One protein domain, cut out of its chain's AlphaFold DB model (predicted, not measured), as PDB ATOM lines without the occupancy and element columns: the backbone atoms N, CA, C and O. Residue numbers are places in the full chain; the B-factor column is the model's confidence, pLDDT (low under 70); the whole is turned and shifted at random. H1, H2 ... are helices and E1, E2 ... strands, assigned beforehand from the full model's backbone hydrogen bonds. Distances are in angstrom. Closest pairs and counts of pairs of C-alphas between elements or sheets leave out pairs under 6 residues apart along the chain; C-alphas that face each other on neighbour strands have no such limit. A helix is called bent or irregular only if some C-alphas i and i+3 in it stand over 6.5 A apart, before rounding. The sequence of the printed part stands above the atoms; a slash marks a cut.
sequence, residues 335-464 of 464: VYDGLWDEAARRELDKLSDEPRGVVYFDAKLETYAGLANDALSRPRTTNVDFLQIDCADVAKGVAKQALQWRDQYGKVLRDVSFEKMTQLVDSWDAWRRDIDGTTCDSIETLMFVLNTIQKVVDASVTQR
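AT A GLANCE: This is residues 335 to 464 of the 464 residues of the protein "DHC_N1 domain-containing protein" of Verrucomicrobiaceae bacterium (UniProt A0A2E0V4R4). A two-stranded hairpin, E1 and E2, caps one end of a long rod whose spine is the single helix H4, and its tip, residues 383 to 388, sticks out. H3 runs back alongside the first part of H4, with H1 and H2 over that same part, while H5 folds back beside the far end of H4. The printed part has 130 residues, with named elements in the order H1, H2, H3, E1, E2, H4, H5; the sheet, E1 - E2, is antiparallel and the class is mostly helix. It is extended, with a radius of gyration of the C-alphas of 25.5 A and spans of 95 by 24 by 21 A.

IN THESE COORDINATES: E1 is residues 381 to 384 and E2 residues 387 to 390. H4, residues 392 to 436, is 63.6 A long, from C-alpha 392 at (138.353, 70.293, 102.166) to C-alpha 436 at (138.447, 71.453, 38.551). H3, residues 358 to 377, measures 28.5 A, and H5, residues 443 to 462, 28.6 A. H1 is residues 335 to 340, starting at (147.084, 83.399, 97.183), and H2 residues 342 to 350. H1 is irregular: C-alphas 335 and 338 are 7.5 A apart.

HOW THE PARTS SIT: In the hairpin of E1 and E2, N 384 and O 387 are 2.8 A apart, within hydrogen-bond range. H3 touches H4 at residues 395 to 413 of H4, closest at the C-alphas of Ala 372 and Ala 399, 3.9 A, at a shallow tilt of 21 degrees, opposite ways. H1 touches H4, closest at the C-alphas of Leu 339 and Ala 402, 6.5 A, at a steep tilt of 49 degrees. H2 is close to H4 but not clearly touching, the C-alphas of Leu 348 and Tyr 409 being closest at 7.1 A. H4 and H5 form a helical hairpin, closest at the C-alphas of Ile 435 and Val 449, 5.5 A. Every O i to N i+4 pair is within hydrogen-bond range in H2, H3, H4 and H5; H1 has 0 of 2, but 2 of 3 O i to N i+3 pairs.

THE WHOLE: The C-alphas of Phe 386 and Ser 442 are the two farthest apart, at 94.9 A. The printed part has no cut and no long link. Residue 440 and residues 461 to 464 have pLDDT under 70.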
ATOM      1  N   VAL A 335     146.215  83.723  98.329       89.12
ATOM      2  CA  VAL A 335     147.084  83.399  97.183       89.12
ATOM      3  C   VAL A 335     146.271  83.063  95.920       89.12
ATOM      4  O   VAL A 335     146.757  83.257  94.808       89.12
ATOM      5  N   TYR A 336     145.028  82.590  96.071       90.06
ATOM      6  CA  TYR A 336     144.142  82.237  94.959       90.06
ATOM      7  C   TYR A 336     143.166  83.351  94.548       90.06
ATOM      8  O   TYR A 336     142.369  83.134  93.636       90.06
ATOM      9  N   ASP A 337     143.233  84.543  95.153       87.56
ATOM     10  CA  ASP A 337     142.306  85.657  94.888       87.56
ATOM     11  C   ASP A 337     142.235  86.050  93.406       87.56
ATOM     12  O   ASP A 337     141.179  86.449  92.913       87.56
ATOM     13  N   GLY A 338     143.336  85.869  92.667       87.25
ATOM     14  CA  GLY A 338     143.401  86.131  91.227       87.25
ATOM     15  C   GLY A 338     142.415  85.308  90.385       87.25
ATOM     16  O   GLY A 338     142.104  85.695  89.262       87.25
ATOM     17  N   LEU A 339     141.860  84.208  90.912       89.06
ATOM     18  CA  LEU A 339     140.809  83.432  90.238       89.06
ATOM     19  C   LEU A 339     139.465  84.176  90.144       89.06
ATOM     20  O   LEU A 339     138.582  83.736  89.403       89.06
ATOM     21  N   TRP A 340     139.296  85.281  90.871       90.62
ATOM     22  CA  TRP A 340     138.104  86.133  90.833       90.62
ATOM     23  C   TRP A 340     138.386  87.522  90.245       90.62
ATOM     24  O   TRP A 340     137.591  88.440  90.430       90.62
ATOM     25  N   ASP A 341     139.500  87.690  89.529       88.38
ATOM     26  CA  ASP A 341     139.858  88.963  88.907       88.38
ATOM     27  C   ASP A 341     138.960  89.296  87.696       88.38
ATOM     28  O   ASP A 341     138.918  88.582  86.688       88.38
ATOM     29  N   GLU A 342     138.254  90.427  87.776       86.50
ATOM     30  CA  GLU A 342     137.440  90.949  86.677       86.50
ATOM     31  C   GLU A 342     138.278  91.410  85.479       86.50
ATOM     32  O   GLU A 342     137.804  91.358  84.341       86.50
ATOM     33  N   ALA A 343     139.513  91.874  85.695       86.31
ATOM     34  CA  ALA A 343     140.377  92.316  84.606       86.31
ATOM     35  C   ALA A 343     140.789  91.127  83.727       86.31
ATOM     36  O   ALA A 343     140.644  91.196  82.504       86.31
ATOM     37  N   ALA A 344     141.187  90.013  84.350       85.81
ATOM     38  CA  ALA A 344     141.443  88.749  83.660       85.81
ATOM     39  C   ALA A 344     140.212  88.257  82.878       85.81
ATOM     40  O   ALA A 344     140.341  87.721  81.775       85.81
ATOM     41  N   ARG A 345     139.001  88.494  83.403       87.25
ATOM     42  CA  ARG A 345     137.751  88.139  82.715       87.25
ATOM     43  C   ARG A 345     137.561  88.936  81.433       87.25
ATOM     44  O   ARG A 345     137.304  88.354  80.384       87.25
ATOM     45  N   ARG A 346     137.747  90.254  81.511       87.81
ATOM     46  CA  ARG A 346     137.661  91.143  80.345       87.81
ATOM     47  C   ARG A 346     138.751  90.843  79.316       87.81
ATOM     48  O   ARG A 346     138.507  91.008  78.127       87.81
ATOM     49  N   GLU A 347     139.946  90.431  79.749       86.81
ATOM     50  CA  GLU A 347     141.005  89.990  78.833       86.81
ATOM     51  C   GLU A 347     140.579  88.729  78.079       86.81
ATOM     52  O   GLU A 347     140.688  88.703  76.858       86.81
ATOM     53  N   LEU A 348     140.035  87.725  78.777       88.19
ATOM     54  CA  LEU A 348     139.538  86.499  78.153       88.19
ATOM     55  C   LEU A 348     138.458  86.775  77.100       88.19
ATOM     56  O   LEU A 348     138.515  86.199  76.016       88.19
ATOM     57  N   ASP A 349     137.506  87.661  77.393       87.12
ATOM     58  CA  ASP A 349     136.421  87.970  76.457       87.12
ATOM     59  C   ASP A 349     136.960  88.632  75.166       87.12
ATOM     60  O   ASP A 349     136.516  88.287  74.070       87.12
ATOM     61  N   LYS A 350     137.996  89.484  75.267       89.50
ATOM     62  CA  LYS A 350     138.671  90.117  74.111       89.50
ATOM     63  C   LYS A 350     139.456  89.144  73.228       89.50
ATOM     64  O   LYS A 350     139.688  89.445  72.060       89.50
ATOM     65  N   LEU A 351     139.879  87.991  73.754       88.50
ATOM     66  CA  LEU A 351     140.657  87.005  72.989       88.50
ATOM     67  C   LEU A 351     139.857  86.340  71.863       88.50
ATOM     68  O   LEU A 351     140.462  85.713  70.996       88.50
ATOM     69  N   SER A 352     138.528  86.459  71.890       81.56
ATOM     70  CA  SER A 352     137.669  85.983  70.804       81.56
ATOM     71  C   SER A 352     137.833  86.845  69.549       81.56
ATOM     72  O   SER A 352     137.910  86.305  68.453       81.56
ATOM     73  N   ASP A 353     137.951  88.166  69.724       82.62
ATOM     74  CA  ASP A 353     138.089  89.128  68.622       82.62
ATOM     75  C   ASP A 353     139.556  89.295  68.189       82.62
ATOM     76  O   ASP A 353     139.863  89.397  67.002       82.62
ATOM     77  N   GLU A 354     140.486  89.286  69.152       82.69
ATOM     78  CA  GLU A 354     141.930  89.421  68.921       82.69
ATOM     79  C   GLU A 354     142.692  88.186  69.442       82.69
ATOM     80  O   GLU A 354     143.286  88.209  70.532       82.69
ATOM     81  N   PRO A 355     142.698  87.072  68.683       77.62
ATOM     82  CA  PRO A 355     143.288  85.827  69.144       77.62
ATOM     83  C   PRO A 355     144.816  85.890  69.213       77.62
ATOM     84  O   PRO A 355     145.509  86.211  68.243       77.62
ATOM     85  N   ARG A 356     145.356  85.503  70.370       85.25
ATOM     86  CA  ARG A 356     146.799  85.325  70.603       85.25
ATOM     87  C   ARG A 356     147.294  84.009  69.974       85.25
ATOM     88  O   ARG A 356     146.509  83.161  69.555       85.25
ATOM     89  N   GLY A 357     148.614  83.817  69.925       84.19
ATOM     90  CA  GLY A 357     149.220  82.557  69.472       84.19
ATOM     91  C   GLY A 357     148.930  81.373  70.409       84.19
ATOM     92  O   GLY A 357     148.698  81.565  71.599       84.19
ATOM     93  N   VAL A 358     148.995  80.142  69.889       85.75
ATOM     94  CA  VAL A 358     148.657  78.903  70.631       85.75
ATOM     95  C   VAL A 358     149.475  78.744  71.919       85.75
ATOM     96  O   VAL A 358     148.916  78.400  72.954       85.75
ATOM     97  N   VAL A 359     150.760  79.115  71.894       89.81
ATOM     98  CA  VAL A 359     151.659  79.065  73.065       89.81
ATOM     99  C   VAL A 359     151.117  79.869  74.256       89.81
ATOM    100  O   VAL A 359     151.308  79.481  75.405       89.81
ATOM    101  N   TYR A 360     150.408  80.977  74.002       90.88
ATOM    102  CA  TYR A 360     149.772  81.759  75.065       90.88
ATOM    103  C   TYR A 360     148.642  80.973  75.742       90.88
ATOM    104  O   TYR A 360     148.544  80.975  76.969       90.88
ATOM    105  N   PHE A 361     147.802  80.290  74.955       91.19
ATOM    106  CA  PHE A 361     146.722  79.469  75.494       91.19
ATOM    107  C   PHE A 361     147.271  78.268  76.263       91.19
ATOM    108  O   PHE A 361     146.819  78.046  77.382       91.19
ATOM    109  N   ASP A 362     148.275  77.565  75.736       91.19
ATOM    110  CA  ASP A 362     148.914  76.440  76.434       91.19
ATOM    111  C   ASP A 362     149.449  76.861  77.806       91.19
ATOM    112  O   ASP A 362     149.111  76.242  78.816       91.19
ATOM    113  N   ALA A 363     150.180  77.979  77.872       93.44
ATOM    114  CA  ALA A 363     150.692  78.506  79.134       93.44
ATOM    115  C   ALA A 363     149.567  78.829  80.135       93.44
ATOM    116  O   ALA A 363     149.683  78.534  81.327       93.44
ATOM    117  N   LYS A 364     148.450  79.415  79.676       92.38
ATOM    118  CA  LYS A 364     147.289  79.702  80.538       92.38
ATOM    119  C   LYS A 364     146.596  78.422  81.011       92.38
ATOM    120  O   LYS A 364     146.278  78.318  82.195       92.38
ATOM    121  N   LEU A 365     146.387  77.449  80.123       92.88
ATOM    122  CA  LEU A 365     145.780  76.157  80.452       92.88
ATOM    123  C   LEU A 365     146.605  75.405  81.501       92.88
ATOM    124  O   LEU A 365     146.039  74.915  82.480       92.88
ATOM    125  N   GLU A 366     147.928  75.367  81.329       94.50
ATOM    126  CA  GLU A 366     148.860  74.762  82.280       94.50
ATOM    127  C   GLU A 366     148.836  75.490  83.628       94.50
ATOM    128  O   GLU A 366     148.701  74.846  84.667       94.50
ATOM    129  N   THR A 367     148.855  76.828  83.622       93.75
ATOM    130  CA  THR A 367     148.810  77.641  84.850       93.75
ATOM    131  C   THR A 367     147.561  77.334  85.684       93.75
ATOM    132  O   THR A 367     147.666  77.040  86.875       93.75
ATOM    133  N   TYR A 368     146.368  77.361  85.081       94.50
ATOM    134  CA  TYR A 368     145.124  77.106  85.816       94.50
ATOM    135  C   TYR A 368     144.965  75.635  86.233       94.50
ATOM    136  O   TYR A 368     144.424  75.359  87.305       94.50
ATOM    137  N   ALA A 369     145.464  74.684  85.437       93.94
ATOM    138  CA  ALA A 369     145.513  73.278  85.841       93.94
ATOM    139  C   ALA A 369     146.468  73.057  87.030       93.94
ATOM    140  O   ALA A 369     146.126  72.325  87.960       93.94
ATOM    141  N   GLY A 370     147.623  73.730  87.031       94.44
ATOM    142  CA  GLY A 370     148.576  73.745  88.141       94.44
ATOM    143  C   GLY A 370     147.955  74.292  89.423       94.44
ATOM    144  O   GLY A 370     147.951  73.600  90.437       94.44
ATOM    145  N   LEU A 371     147.302  75.459  89.358       94.69
ATOM    146  CA  LEU A 371     146.610  76.058  90.509       94.69
ATOM    147  C   LEU A 371     145.547  75.131  91.119       94.69
ATOM    148  O   LEU A 371     145.400  75.078  92.342       94.69
ATOM    149  N   ALA A 372     144.818  74.380  90.285       94.00
ATOM    150  CA  ALA A 372     143.840  73.405  90.761       94.00
ATOM    151  C   ALA A 372     144.499  72.241  91.520       94.00
ATOM    152  O   ALA A 372     144.022  71.851  92.588       94.00
ATOM    153  N   ASN A 373     145.606  71.708  90.994       94.62
ATOM    154  CA  ASN A 373     146.367  70.643  91.647       94.62
ATOM    155  C   ASN A 373     146.997  71.124  92.957       94.62
ATOM    156  O   ASN A 373     146.882  70.440  93.974       94.62
ATOM    157  N   ASP A 374     147.579  72.323  92.960       93.69
ATOM    158  CA  ASP A 374     148.179  72.930  94.144       93.69
ATOM    159  C   ASP A 374     147.141  73.093  95.256       93.69
ATOM    160  O   ASP A 374     147.377  72.662  96.385       93.69
ATOM    161  N   ALA A 375     145.953  73.617  94.937       91.88
ATOM    162  CA  ALA A 375     144.868  73.771  95.903       91.88
ATOM    163  C   ALA A 375     144.422  72.428  96.514       91.88
ATOM    164  O   ALA A 375     144.188  72.351  97.720       91.88
ATOM    165  N   LEU A 376     144.338  71.362  95.709       92.12
ATOM    166  CA  LEU A 376     143.954  70.019  96.170       92.12
ATOM    167  C   LEU A 376     145.063  69.287  96.937       92.12
ATOM    168  O   LEU A 376     144.755  68.392  97.727       92.12
ATOM    169  N   SER A 377     146.327  69.644  96.696       92.00
ATOM    170  CA  SER A 377     147.492  69.051  97.363       92.00
ATOM    171  C   SER A 377     147.688  69.553  98.796       92.00
ATOM    172  O   SER A 377     148.313  68.869  99.610       92.00
ATOM    173  N   ARG A 378     147.138  70.731  99.129       89.25
ATOM    174  CA  ARG A 378     147.250  71.320 100.468       89.25
ATOM    175  C   ARG A 378     146.570  70.433 101.524       89.25
ATOM    176  O   ARG A 378     145.545  69.805 101.237       89.25
ATOM    177  N   PRO A 379     147.098  70.392 102.765       86.56
ATOM    178  CA  PRO A 379     146.459  69.676 103.862       86.56
ATOM    179  C   PRO A 379     145.004  70.112 104.036       86.56
ATOM    180  O   PRO A 379     144.703  71.298 104.153       86.56
ATOM    181  N   ARG A 380     144.090  69.137 104.053       85.56
ATOM    182  CA  ARG A 380     142.648  69.403 104.175       85.56
ATOM    183  C   ARG A 380     142.264  69.877 105.568       85.56
ATOM    184  O   ARG A 380     141.280  70.588 105.706       85.56
ATOM    185  N   THR A 381     143.023  69.473 106.579       88.12
ATOM    186  CA  THR A 381     142.785  69.834 107.971       88.12
ATOM    187  C   THR A 381     144.056  70.385 108.594       88.12
ATOM    188  O   THR A 381     145.150  69.877 108.352       88.12
ATOM    189  N   THR A 382     143.896  71.419 109.414       88.12
ATOM    190  CA  THR A 382     144.974  72.012 110.209       88.12
ATOM    191  C   THR A 382     144.502  72.138 111.648       88.12
ATOM    192  O   THR A 382     143.388  72.595 111.896       88.12
ATOM    193  N   ASN A 383     145.333  71.719 112.599       89.75
ATOM    194  CA  ASN A 383     145.019  71.839 114.018       89.75
ATOM    195  C   ASN A 383     145.631  73.130 114.568       89.75
ATOM    196  O   ASN A 383     146.803  73.415 114.326       89.75
ATOM    197  N   VAL A 384     144.832  73.883 115.313       88.44
ATOM    198  CA  VAL A 384     145.226  75.051 116.097       88.44
ATOM    199  C   VAL A 384     144.752  74.784 117.518       88.44
ATOM    200  O   VAL A 384     143.587  75.018 117.847       88.44
ATOM    201  N   ASP A 385     145.648  74.226 118.330       89.19
ATOM    202  CA  ASP A 385     145.355  73.757 119.682       89.19
ATOM    203  C   ASP A 385     144.074  72.891 119.696       89.19
ATOM    204  O   ASP A 385     143.942  71.959 118.896       89.19
ATOM    205  N   PHE A 386     143.089  73.201 120.546       92.81
ATOM    206  CA  PHE A 386     141.814  72.474 120.614       92.81
ATOM    207  C   PHE A 386     140.956  72.487 119.332       92.81
ATOM    208  O   PHE A 386     140.027  71.674 119.232       92.81
ATOM    209  N   LEU A 387     141.216  73.396 118.385       93.12
ATOM    210  CA  LEU A 387     140.399  73.624 117.194       93.12
ATOM    211  C   LEU A 387     141.022  72.978 115.951       93.12
ATOM    212  O   LEU A 387     142.103  73.352 115.509       93.12
ATOM    213  N   GLN A 388     140.301  72.062 115.314       93.06
ATOM    214  CA  GLN A 388     140.632  71.567 113.981       93.06
ATOM    215  C   GLN A 388     139.873  72.362 112.917       93.06
ATOM    216  O   GLN A 388     138.644  72.343 112.879       93.06
ATOM    217  N   ILE A 389     140.607  73.025 112.030       91.06
ATOM    218  CA  ILE A 389     140.061  73.767 110.895       91.06
ATOM    219  C   ILE A 389     140.057  72.849 109.666       91.06
ATOM    220  O   ILE A 389     141.110  72.365 109.255       91.06
ATOM    221  N   ASP A 390     138.881  72.599 109.091       90.81
ATOM    222  CA  ASP A 390     138.684  71.794 107.881       90.81
ATOM    223  C   ASP A 390     138.440  72.681 106.656       90.81
ATOM    224  O   ASP A 390     137.537  73.512 106.639       90.81
ATOM    225  N   CYS A 391     139.238  72.488 105.611       88.56
ATOM    226  CA  CYS A 391     139.234  73.270 104.376       88.56
ATOM    227  C   CYS A 391     139.049  72.419 103.134       88.56
ATOM    228  O   CYS A 391     139.302  72.893 102.025       88.56
ATOM    229  N   ALA A 392     138.600  71.174 103.294       89.12
ATOM    230  CA  ALA A 392     138.353  70.293 102.166       89.12
ATOM    231  C   ALA A 392     137.434  70.945 101.118       89.12
ATOM    232  O   ALA A 392     137.652  70.765  99.922       89.12
ATOM    233  N   ASP A 393     136.436  71.721 101.544       89.19
ATOM    234  CA  ASP A 393     135.488  72.361 100.629       89.19
ATOM    235  C   ASP A 393     136.034  73.644  99.989       89.19
ATOM    236  O   ASP A 393     135.751  73.895  98.818       89.19
ATOM    237  N   VAL A 394     136.902  74.392 100.682       91.38
ATOM    238  CA  VAL A 394     137.647  75.518 100.086       91.38
ATOM    239  C   VAL A 394     138.589  75.013  98.999       91.38
ATOM    240  O   VAL A 394     138.536  75.504  97.875       91.38
ATOM    241  N   ALA A 395     139.386  73.982  99.295       92.06
ATOM    242  CA  ALA A 395     140.309  73.380  98.336       92.06
ATOM    243  C   ALA A 395     139.582  72.907  97.066       92.06
ATOM    244  O   ALA A 395     140.002  73.213  95.950       92.06
ATOM    245  N   LYS A 396     138.443  72.216  97.225       91.94
ATOM    246  CA  LYS A 396     137.591  71.804  96.095       91.94
ATOM    247  C   LYS A 396     137.011  73.001  95.338       91.94
ATOM    248  O   LYS A 396     136.952  72.956  94.113       91.94
ATOM    249  N   GLY A 397     136.554  74.035  96.044       92.19
ATOM    250  CA  GLY A 397     135.969  75.235  95.444       92.19
ATOM    251  C   GLY A 397     136.974  76.016  94.598       92.19
ATOM    252  O   GLY A 397     136.689  76.320  93.441       92.19
ATOM    253  N   VAL A 398     138.175  76.248  95.136       93.19
ATOM    254  CA  VAL A 398     139.300  76.888  94.435       93.19
ATOM    255  C   VAL A 398     139.699  76.071  93.208       93.19
ATOM    256  O   VAL A 398     139.783  76.611  92.106       93.19
ATOM    257  N   ALA A 399     139.871  74.754  93.363       94.19
ATOM    258  CA  ALA A 399     140.230  73.882  92.248       94.19
ATOM    259  C   ALA A 399     139.158  73.870  91.151       94.19
ATOM    260  O   ALA A 399     139.481  73.944  89.968       94.19
ATOM    261  N   LYS A 400     137.875  73.844  91.528       94.50
ATOM    262  CA  LYS A 400     136.761  73.949  90.580       94.50
ATOM    263  C   LYS A 400     136.802  75.273  89.815       94.50
ATOM    264  O   LYS A 400     136.635  75.254  88.600       94.50
ATOM    265  N   GLN A 401     137.035  76.393  90.497       94.38
ATOM    266  CA  GLN A 401     137.128  77.708  89.858       94.38
ATOM    267  C   GLN A 401     138.314  77.781  88.885       94.38
ATOM    268  O   GLN A 401     138.162  78.253  87.759       94.38
ATOM    269  N   ALA A 402     139.479  77.264  89.273       94.50
ATOM    270  CA  ALA A 402     140.651  77.205  88.401       94.50
ATOM    271  C   ALA A 402     140.403  76.331  87.154       94.50
ATOM    272  O   ALA A 402     140.700  76.738  86.032       94.50
ATOM    273  N   LEU A 403     139.763  75.169  87.317       95.06
ATOM    274  CA  LEU A 403     139.384  74.318  86.185       95.06
ATOM    275  C   LEU A 403     138.353  74.986  85.263       95.06
ATOM    276  O   LEU A 403     138.435  74.815  84.050       95.06
ATOM    277  N   GLN A 404     137.432  75.793  85.798       94.75
ATOM    278  CA  GLN A 404     136.508  76.575  84.971       94.75
ATOM    279  C   GLN A 404     137.240  77.597  84.098       94.75
ATOM    280  O   GLN A 404     136.904  77.724  82.922       94.75
ATOM    281  N   TRP A 405     138.257  78.285  84.629       94.69
ATOM    282  CA  TRP A 405     139.099  79.171  83.821       94.69
ATOM    283  C   TRP A 405     139.798  78.413  82.699       94.69
ATOM    284  O   TRP A 405     139.703  78.819  81.541       94.69
ATOM    285  N   ARG A 406     140.430  77.275  83.013       94.75
ATOM    286  CA  ARG A 406     141.041  76.395  82.006       94.75
ATOM    287  C   ARG A 406     140.041  76.045  80.900       94.75
ATOM    288  O   ARG A 406     140.347  76.209  79.723       94.75
ATOM    289  N   ASP A 407     138.843  75.600  81.266       94.31
ATOM    290  CA  ASP A 407     137.826  75.180  80.298       94.31
ATOM    291  C   ASP A 407     137.348  76.343  79.417       94.31
ATOM    292  O   ASP A 407     137.085  76.157  78.230       94.31
ATOM    293  N   GLN A 408     137.278  77.558  79.962       93.38
ATOM    294  CA  GLN A 408     136.888  78.744  79.203       93.38
ATOM    295  C   GLN A 408     137.980  79.208  78.235       93.38
ATOM    296  O   GLN A 408     137.667  79.475  77.076       93.38
ATOM    297  N   TYR A 409     139.248  79.241  78.656       93.19
ATOM    298  CA  TYR A 409     140.373  79.482  77.741       93.19
ATOM    299  C   TYR A 409     140.434  78.406  76.647       93.19
ATOM    300  O   TYR A 409     140.620  78.728  75.474       93.19
ATOM    301  N   GLY A 410     140.204  77.138  77.006       92.69
ATOM    302  CA  GLY A 410     140.147  76.024  76.059       92.69
ATOM    303  C   GLY A 410     138.996  76.152  75.060       92.69
ATOM    304  O   GLY A 410     139.169  75.853  73.879       92.69
ATOM    305  N   LYS A 411     137.837  76.659  75.499       93.44
ATOM    306  CA  LYS A 411     136.706  76.958  74.616       93.44
ATOM    307  C   LYS A 411     137.053  78.060  73.611       93.44
ATOM    308  O   LYS A 411     136.816  77.857  72.427       93.44
ATOM    309  N   VAL A 412     137.644  79.171  74.058       92.44
ATOM    310  CA  VAL A 412     138.064  80.261  73.155       92.44
ATOM    311  C   VAL A 412     139.070  79.748  72.125       92.44
ATOM    312  O   VAL A 412     138.883  79.968  70.932       92.44
ATOM    313  N   LEU A 413     140.084  78.985  72.552       91.81
ATOM    314  CA  LEU A 413     141.056  78.382  71.634       91.81
ATOM    315  C   LEU A 413     140.378  77.473  70.600       91.81
ATOM    316  O   LEU A 413     140.707  77.540  69.414       91.81
ATOM    317  N   ARG A 414     139.440  76.627  71.039       92.56
ATOM    318  CA  ARG A 414     138.687  75.733  70.155       92.56
ATOM    319  C   ARG A 414     137.878  76.522  69.134       92.56
ATOM    320  O   ARG A 414     137.933  76.185  67.958       92.56
ATOM    321  N   ASP A 415     137.149  77.542  69.574       91.69
ATOM    322  CA  ASP A 415     136.247  78.312  68.719       91.69
ATOM    323  C   ASP A 415     137.057  79.121  67.675       91.69
ATOM    324  O   ASP A 415     136.780  79.019  66.481       91.69
ATOM    325  N   VAL A 416     138.153  79.779  68.084       89.44
ATOM    326  CA  VAL A 416     139.094  80.479  67.179       89.44
ATOM    327  C   VAL A 416     139.755  79.520  66.181       89.44
ATOM    328  O   VAL A 416     139.907  79.835  65.000       89.44
ATOM    329  N   SER A 417     140.196  78.348  66.647       89.31
ATOM    330  CA  SER A 417     140.851  77.360  65.779       89.31
ATOM    331  C   SER A 417     139.865  76.752  64.787       89.31
ATOM    332  O   SER A 417     140.226  76.516  63.636       89.31
ATOM    333  N   PHE A 418     138.622  76.525  65.219       91.50
ATOM    334  CA  PHE A 418     137.551  76.028  64.368       91.50
ATOM    335  C   PHE A 418     137.221  77.031  63.264       91.50
ATOM    336  O   PHE A 418     137.184  76.641  62.105       91.50
ATOM    337  N   GLU A 419     137.083  78.317  63.590       89.75
ATOM    338  CA  GLU A 419     136.828  79.359  62.591       89.75
ATOM    339  C   GLU A 419     137.957  79.452  61.553       89.75
ATOM    340  O   GLU A 419     137.693  79.438  60.350       89.75
ATOM    341  N   LYS A 420     139.223  79.451  61.993       87.31
ATOM    342  CA  LYS A 420     140.382  79.421  61.081       87.31
ATOM    343  C   LYS A 420     140.384  78.179  60.190       87.31
ATOM    344  O   LYS A 420     140.683  78.274  59.003       87.31
ATOM    345  N   MET A 421     140.058  77.016  60.750       90.44
ATOM    346  CA  MET A 421     139.961  75.770  59.992       90.44
ATOM    347  C   MET A 421     138.835  75.838  58.956       90.44
ATOM    348  O   MET A 421     139.056  75.449  57.815       90.44
ATOM    349  N   THR A 422     137.663  76.366  59.314       92.81
ATOM    350  CA  THR A 422     136.545  76.557  58.381       92.81
ATOM    351  C   THR A 422     136.931  77.498  57.244       92.81
ATOM    352  O   THR A 422     136.751  77.133  56.090       92.81
ATOM    353  N   GLN A 423     137.570  78.635  57.539       90.25
ATOM    354  CA  GLN A 423     138.066  79.560  56.510       90.25
ATOM    355  C   GLN A 423     139.072  78.890  55.560       90.25
ATOM    356  O   GLN A 423     139.032  79.115  54.349       90.25
ATOM    357  N   LEU A 424     139.961  78.040  56.088       88.50
ATOM    358  CA  LEU A 424     140.900  77.274  55.268       88.50
ATOM    359  C   LEU A 424     140.187  76.252  54.383       88.50
ATOM    360  O   LEU A 424     140.484  76.185  53.191       88.50
ATOM    361  N   VAL A 425     139.233  75.497  54.930       90.94
ATOM    362  CA  VAL A 425     138.434  74.533  54.160       90.94
ATOM    363  C   VAL A 425     137.639  75.243  53.065       90.94
ATOM    364  O   VAL A 425     137.713  74.826  51.914       90.94
ATOM    365  N   ASP A 426     136.984  76.361  53.377       91.50
ATOM    366  CA  ASP A 426     136.237  77.158  52.402       91.50
ATOM    367  C   ASP A 426     137.149  77.670  51.277       91.50
ATOM    368  O   ASP A 426     136.773  77.633  50.102       91.50
ATOM    369  N   SER A 427     138.371  78.106  51.616       88.19
ATOM    370  CA  SER A 427     139.370  78.526  50.627       88.19
ATOM    371  C   SER A 427     139.842  77.367  49.745       88.19
ATOM    372  O   SER A 427     139.942  77.525  48.531       88.19
ATOM    373  N   TRP A 428     140.056  76.181  50.322       86.62
ATOM    374  CA  TRP A 428     140.422  74.972  49.582       86.62
ATOM    375  C   TRP A 428     139.305  74.504  48.658       86.62
ATOM    376  O   TRP A 428     139.571  74.158  47.508       86.62
ATOM    377  N   ASP A 429     138.060  74.528  49.125       89.06
ATOM    378  CA  ASP A 429     136.898  74.160  48.325       89.06
ATOM    379  C   ASP A 429     136.620  75.188  47.223       89.06
ATOM    380  O   ASP A 429     136.125  74.825  46.154       89.06
ATOM    381  N   ALA A 430     136.942  76.467  47.443       87.62
ATOM    382  CA  ALA A 430     136.926  77.486  46.397       87.62
ATOM    383  C   ALA A 430     138.023  77.235  45.351       87.62
ATOM    384  O   ALA A 430     137.714  77.147  44.169       87.62
ATOM    385  N   TRP A 431     139.277  77.018  45.766       86.62
ATOM    386  CA  TRP A 431     140.376  76.726  44.837       86.62
ATOM    387  C   TRP A 431     140.148  75.441  44.041       86.62
ATOM    388  O   TRP A 431     140.416  75.415  42.844       86.62
ATOM    389  N   ARG A 432     139.605  74.388  44.666       86.00
ATOM    390  CA  ARG A 432     139.195  73.167  43.955       86.00
ATOM    391  C   ARG A 432     138.116  73.447  42.922       86.00
ATOM    392  O   ARG A 432     138.243  72.989  41.796       86.00
ATOM    393  N   ARG A 433     137.079  74.216  43.273       86.81
ATOM    394  CA  ARG A 433     136.036  74.614  42.312       86.81
ATOM    395  C   ARG A 433     136.610  75.413  41.145       86.81
ATOM    396  O   ARG A 433     136.248  75.137  40.008       86.81
ATOM    397  N   ASP A 434     137.516  76.345  41.414       85.31
ATOM    398  CA  ASP A 434     138.133  77.192  40.391       85.31
ATOM    399  C   ASP A 434     139.071  76.402  39.457       85.31
ATOM    400  O   ASP A 434     139.152  76.717  38.270       85.31
ATOM    401  N   ILE A 435     139.765  75.374  39.962       83.06
ATOM    402  CA  ILE A 435     140.683  74.531  39.174       83.06
ATOM    403  C   ILE A 435     139.929  73.426  38.421       83.06
ATOM    404  O   ILE A 435     140.085  73.303  37.209       83.06
ATOM    405  N   ASP A 436     139.104  72.640  39.117       82.44
ATOM    406  CA  ASP A 436     138.447  71.453  38.551       82.44
ATOM    407  C   ASP A 436     137.156  71.802  37.789       82.44
ATOM    408  O   ASP A 436     136.720  71.052  36.916       82.44
ATOM    409  N   GLY A 437     136.521  72.931  38.121       73.69
ATOM    410  CA  GLY A 437     135.254  73.372  37.533       73.69
ATOM    411  C   GLY A 437     135.388  74.246  36.283       73.69
ATOM    412  O   GLY A 437     134.380  74.502  35.624       73.69
ATOM    413  N   THR A 438     136.598  74.698  35.936       77.25
ATOM    414  CA  THR A 438     136.831  75.594  34.791       77.25
ATOM    415  C   THR A 438     137.329  74.811  33.575       77.25
ATOM    416  O   THR A 438     138.409  74.222  33.609       77.25
ATOM    417  N   THR A 439     136.588  74.830  32.460       70.44
ATOM    418  CA  THR A 439     137.050  74.231  31.197       70.44
ATOM    419  C   THR A 439     138.080  75.136  30.508       70.44
ATOM    420  O   THR A 439     137.892  76.345  30.332       70.44
ATOM    421  N   CYS A 440     139.227  74.565  30.134       68.44
ATOM    422  CA  CYS A 440     140.351  75.292  29.530       68.44
ATOM    423  C   CYS A 440     140.158  75.506  28.019       68.44
ATOM    424  O   CYS A 440     140.986  75.088  27.212       68.44
ATOM    425  N   ASP A 441     139.066  76.171  27.640       73.88
ATOM    426  CA  ASP A 441     138.696  76.372  26.233       73.88
ATOM    427  C   ASP A 441     139.266  77.680  25.636       73.88
ATOM    428  O   ASP A 441     139.151  77.926  24.436       73.88
ATOM    429  N   SER A 442     139.904  78.530  26.456       75.38
ATOM    430  CA  SER A 442     140.485  79.817  26.049       75.38
ATOM    431  C   SER A 442     141.789  80.134  26.799       75.38
ATOM    432  O   SER A 442     142.039  79.624  27.891       75.38
ATOM    433  N   ILE A 443     142.626  81.017  26.238       76.81
ATOM    434  CA  ILE A 443     143.858  81.493  26.901       76.81
ATOM    435  C   ILE A 443     143.538  82.216  28.220       76.81
ATOM    436  O   ILE A 443     144.290  82.098  29.185       76.81
ATOM    437  N   GLU A 444     142.407  82.922  28.288       78.25
ATOM    438  CA  GLU A 444     141.962  83.636  29.488       78.25
ATOM    439  C   GLU A 444     141.575  82.668  30.618       78.25
ATOM    440  O   GLU A 444     141.988  82.865  31.763       78.25
ATOM    441  N   THR A 445     140.861  81.579  30.303       78.94
ATOM    442  CA  THR A 445     140.507  80.546  31.293       78.94
ATOM    443  C   THR A 445     141.725  79.744  31.753       78.94
ATOM    444  O   THR A 445     141.838  79.444  32.942       78.94
ATOM    445  N   LEU A 446     142.699  79.488  30.870       78.25
ATOM    446  CA  LEU A 446     143.980  78.877  31.246       78.25
ATOM    447  C   LEU A 446     144.808  79.783  32.175       78.25
ATOM    448  O   LEU A 446     145.357  79.313  33.174       78.25
ATOM    449  N   MET A 447     144.886  81.086  31.883       80.75
ATOM    450  CA  MET A 447     145.562  82.060  32.749       80.75
ATOM    451  C   MET A 447     144.903  82.166  34.128       80.75
ATOM    452  O   MET A 447     145.606  82.299  35.130       80.75
ATOM    453  N   PHE A 448     143.572  82.097  34.199       84.31
ATOM    454  CA  PHE A 448     142.840  82.081  35.466       84.31
ATOM    455  C   PHE A 448     143.221  80.862  36.323       84.31
ATOM    456  O   PHE A 448     143.632  81.039  37.470       84.31
ATOM    457  N   VAL A 449     143.181  79.651  35.754       82.75
ATOM    458  CA  VAL A 449     143.548  78.413  36.467       82.75
ATOM    459  C   VAL A 449     145.012  78.442  36.924       82.75
ATOM    460  O   VAL A 449     145.294  78.137  38.081       82.75
ATOM    461  N   LEU A 450     145.946  78.879  36.069       82.38
ATOM    462  CA  LEU A 450     147.367  79.009  36.429       82.38
ATOM    463  C   LEU A 450     147.599  80.016  37.566       82.38
ATOM    464  O   LEU A 450     148.379  79.741  38.477       82.38
ATOM    465  N   ASN A 451     146.894  81.150  37.559       84.62
ATOM    466  CA  ASN A 451     146.959  82.130  38.647       84.62
ATOM    467  C   ASN A 451     146.383  81.578  39.959       84.62
ATOM    468  O   ASN A 451     146.907  81.876  41.032       84.62
ATOM    469  N   THR A 452     145.322  80.772  39.901       83.69
ATOM    470  CA  THR A 452     144.767  80.102  41.085       83.69
ATOM    471  C   THR A 452     145.730  79.046  41.629       83.69
ATOM    472  O   THR A 452     145.958  79.008  42.835       83.69
ATOM    473  N   ILE A 453     146.387  78.265  40.764       83.31
ATOM    474  CA  ILE A 453     147.453  77.330  41.167       83.31
ATOM    475  C   ILE A 453     148.612  78.081  41.832       83.31
ATOM    476  O   ILE A 453     149.081  77.656  42.886       83.31
ATOM    477  N   GLN A 454     149.037  79.221  41.277       84.44
ATOM    478  CA  GLN A 454     150.081  80.048  41.887       84.44
ATOM    479  C   GLN A 454     149.678  80.514  43.296       84.44
ATOM    480  O   GLN A 454     150.463  80.370  44.229       84.44
ATOM    481  N   LYS A 455     148.430  80.968  43.487       84.44
ATOM    482  CA  LYS A 455     147.904  81.343  44.813       84.44
ATOM    483  C   LYS A 455     147.919  80.178  45.808       84.44
ATOM    484  O   LYS A 455     148.254  80.388  46.970       84.44
ATOM    485  N   VAL A 456     147.579  78.963  45.369       84.69
ATOM    486  CA  VAL A 456     147.642  77.750  46.207       84.69
ATOM    487  C   VAL A 456     149.085  77.458  46.624       84.69
ATOM    488  O   VAL A 456     149.346  77.186  47.797       84.69
ATOM    489  N   VAL A 457     150.030  77.537  45.681       82.88
ATOM    490  CA  VAL A 457     151.460  77.316  45.945       82.88
ATOM    491  C   VAL A 457     151.978  78.349  46.943       82.88
ATOM    492  O   VAL A 457     152.550  77.964  47.962       82.88
ATOM    493  N   ASP A 458     151.702  79.631  46.724       82.81
ATOM    494  CA  ASP A 458     152.138  80.709  47.614       82.81
ATOM    495  C   ASP A 458     151.544  80.551  49.027       82.81
ATOM    496  O   ASP A 458     152.259  80.650  50.029       82.81
ATOM    497  N   ALA A 459     150.258  80.199  49.135       78.00
ATOM    498  CA  ALA A 459     149.608  79.929  50.419       78.00
ATOM    499  C   ALA A 459     150.218  78.715  51.148       78.00
ATOM    500  O   ALA A 459     150.384  78.749  52.368       78.00
ATOM    501  N   SER A 460     150.610  77.669  50.414       71.31
ATOM    502  CA  SER A 460     151.257  76.477  50.984       71.31
ATOM    503  C   SER A 460     152.680  76.738  51.495       71.31
ATOM    504  O   SER A 460     153.121  76.104  52.453       71.31
ATOM    505  N   VAL A 461     153.393  77.692  50.886       62.12
ATOM    506  CA  VAL A 461     154.753  78.092  51.281       62.12
ATOM    507  C   VAL A 461     154.728  78.996  52.516       62.12
ATOM    508  O   VAL A 461     155.627  78.913  53.344       62.12
ATOM    509  N   THR A 462     153.680  79.808  52.674       52.78
ATOM    510  CA  THR A 462     153.540  80.778  53.779       52.78
ATOM    511  C   THR A 462     153.061  80.140  55.098       52.78
ATOM    512  O   THR A 462     153.127  80.772  56.147       52.78
ATOM    513  N   GLN A 463     152.571  78.893  55.067       48.88
ATOM    514  CA  GLN A 463     152.126  78.136  56.252       48.88
ATOM    515  C   GLN A 463     153.197  77.206  56.858       48.88
ATOM    516  O   GLN A 463     152.909  76.524  57.845       48.88
ATOM    517  N   ARG A 464     154.407  77.156  56.284       34.56
ATOM    518  CA  ARG A 464     155.597  76.551  56.910       34.56
ATOM    519  C   ARG A 464     156.339  77.585  57.737       34.56
ATOM    520  O   ARG A 464     156.873  77.177  58.792       34.56
TER     521      ARG A 464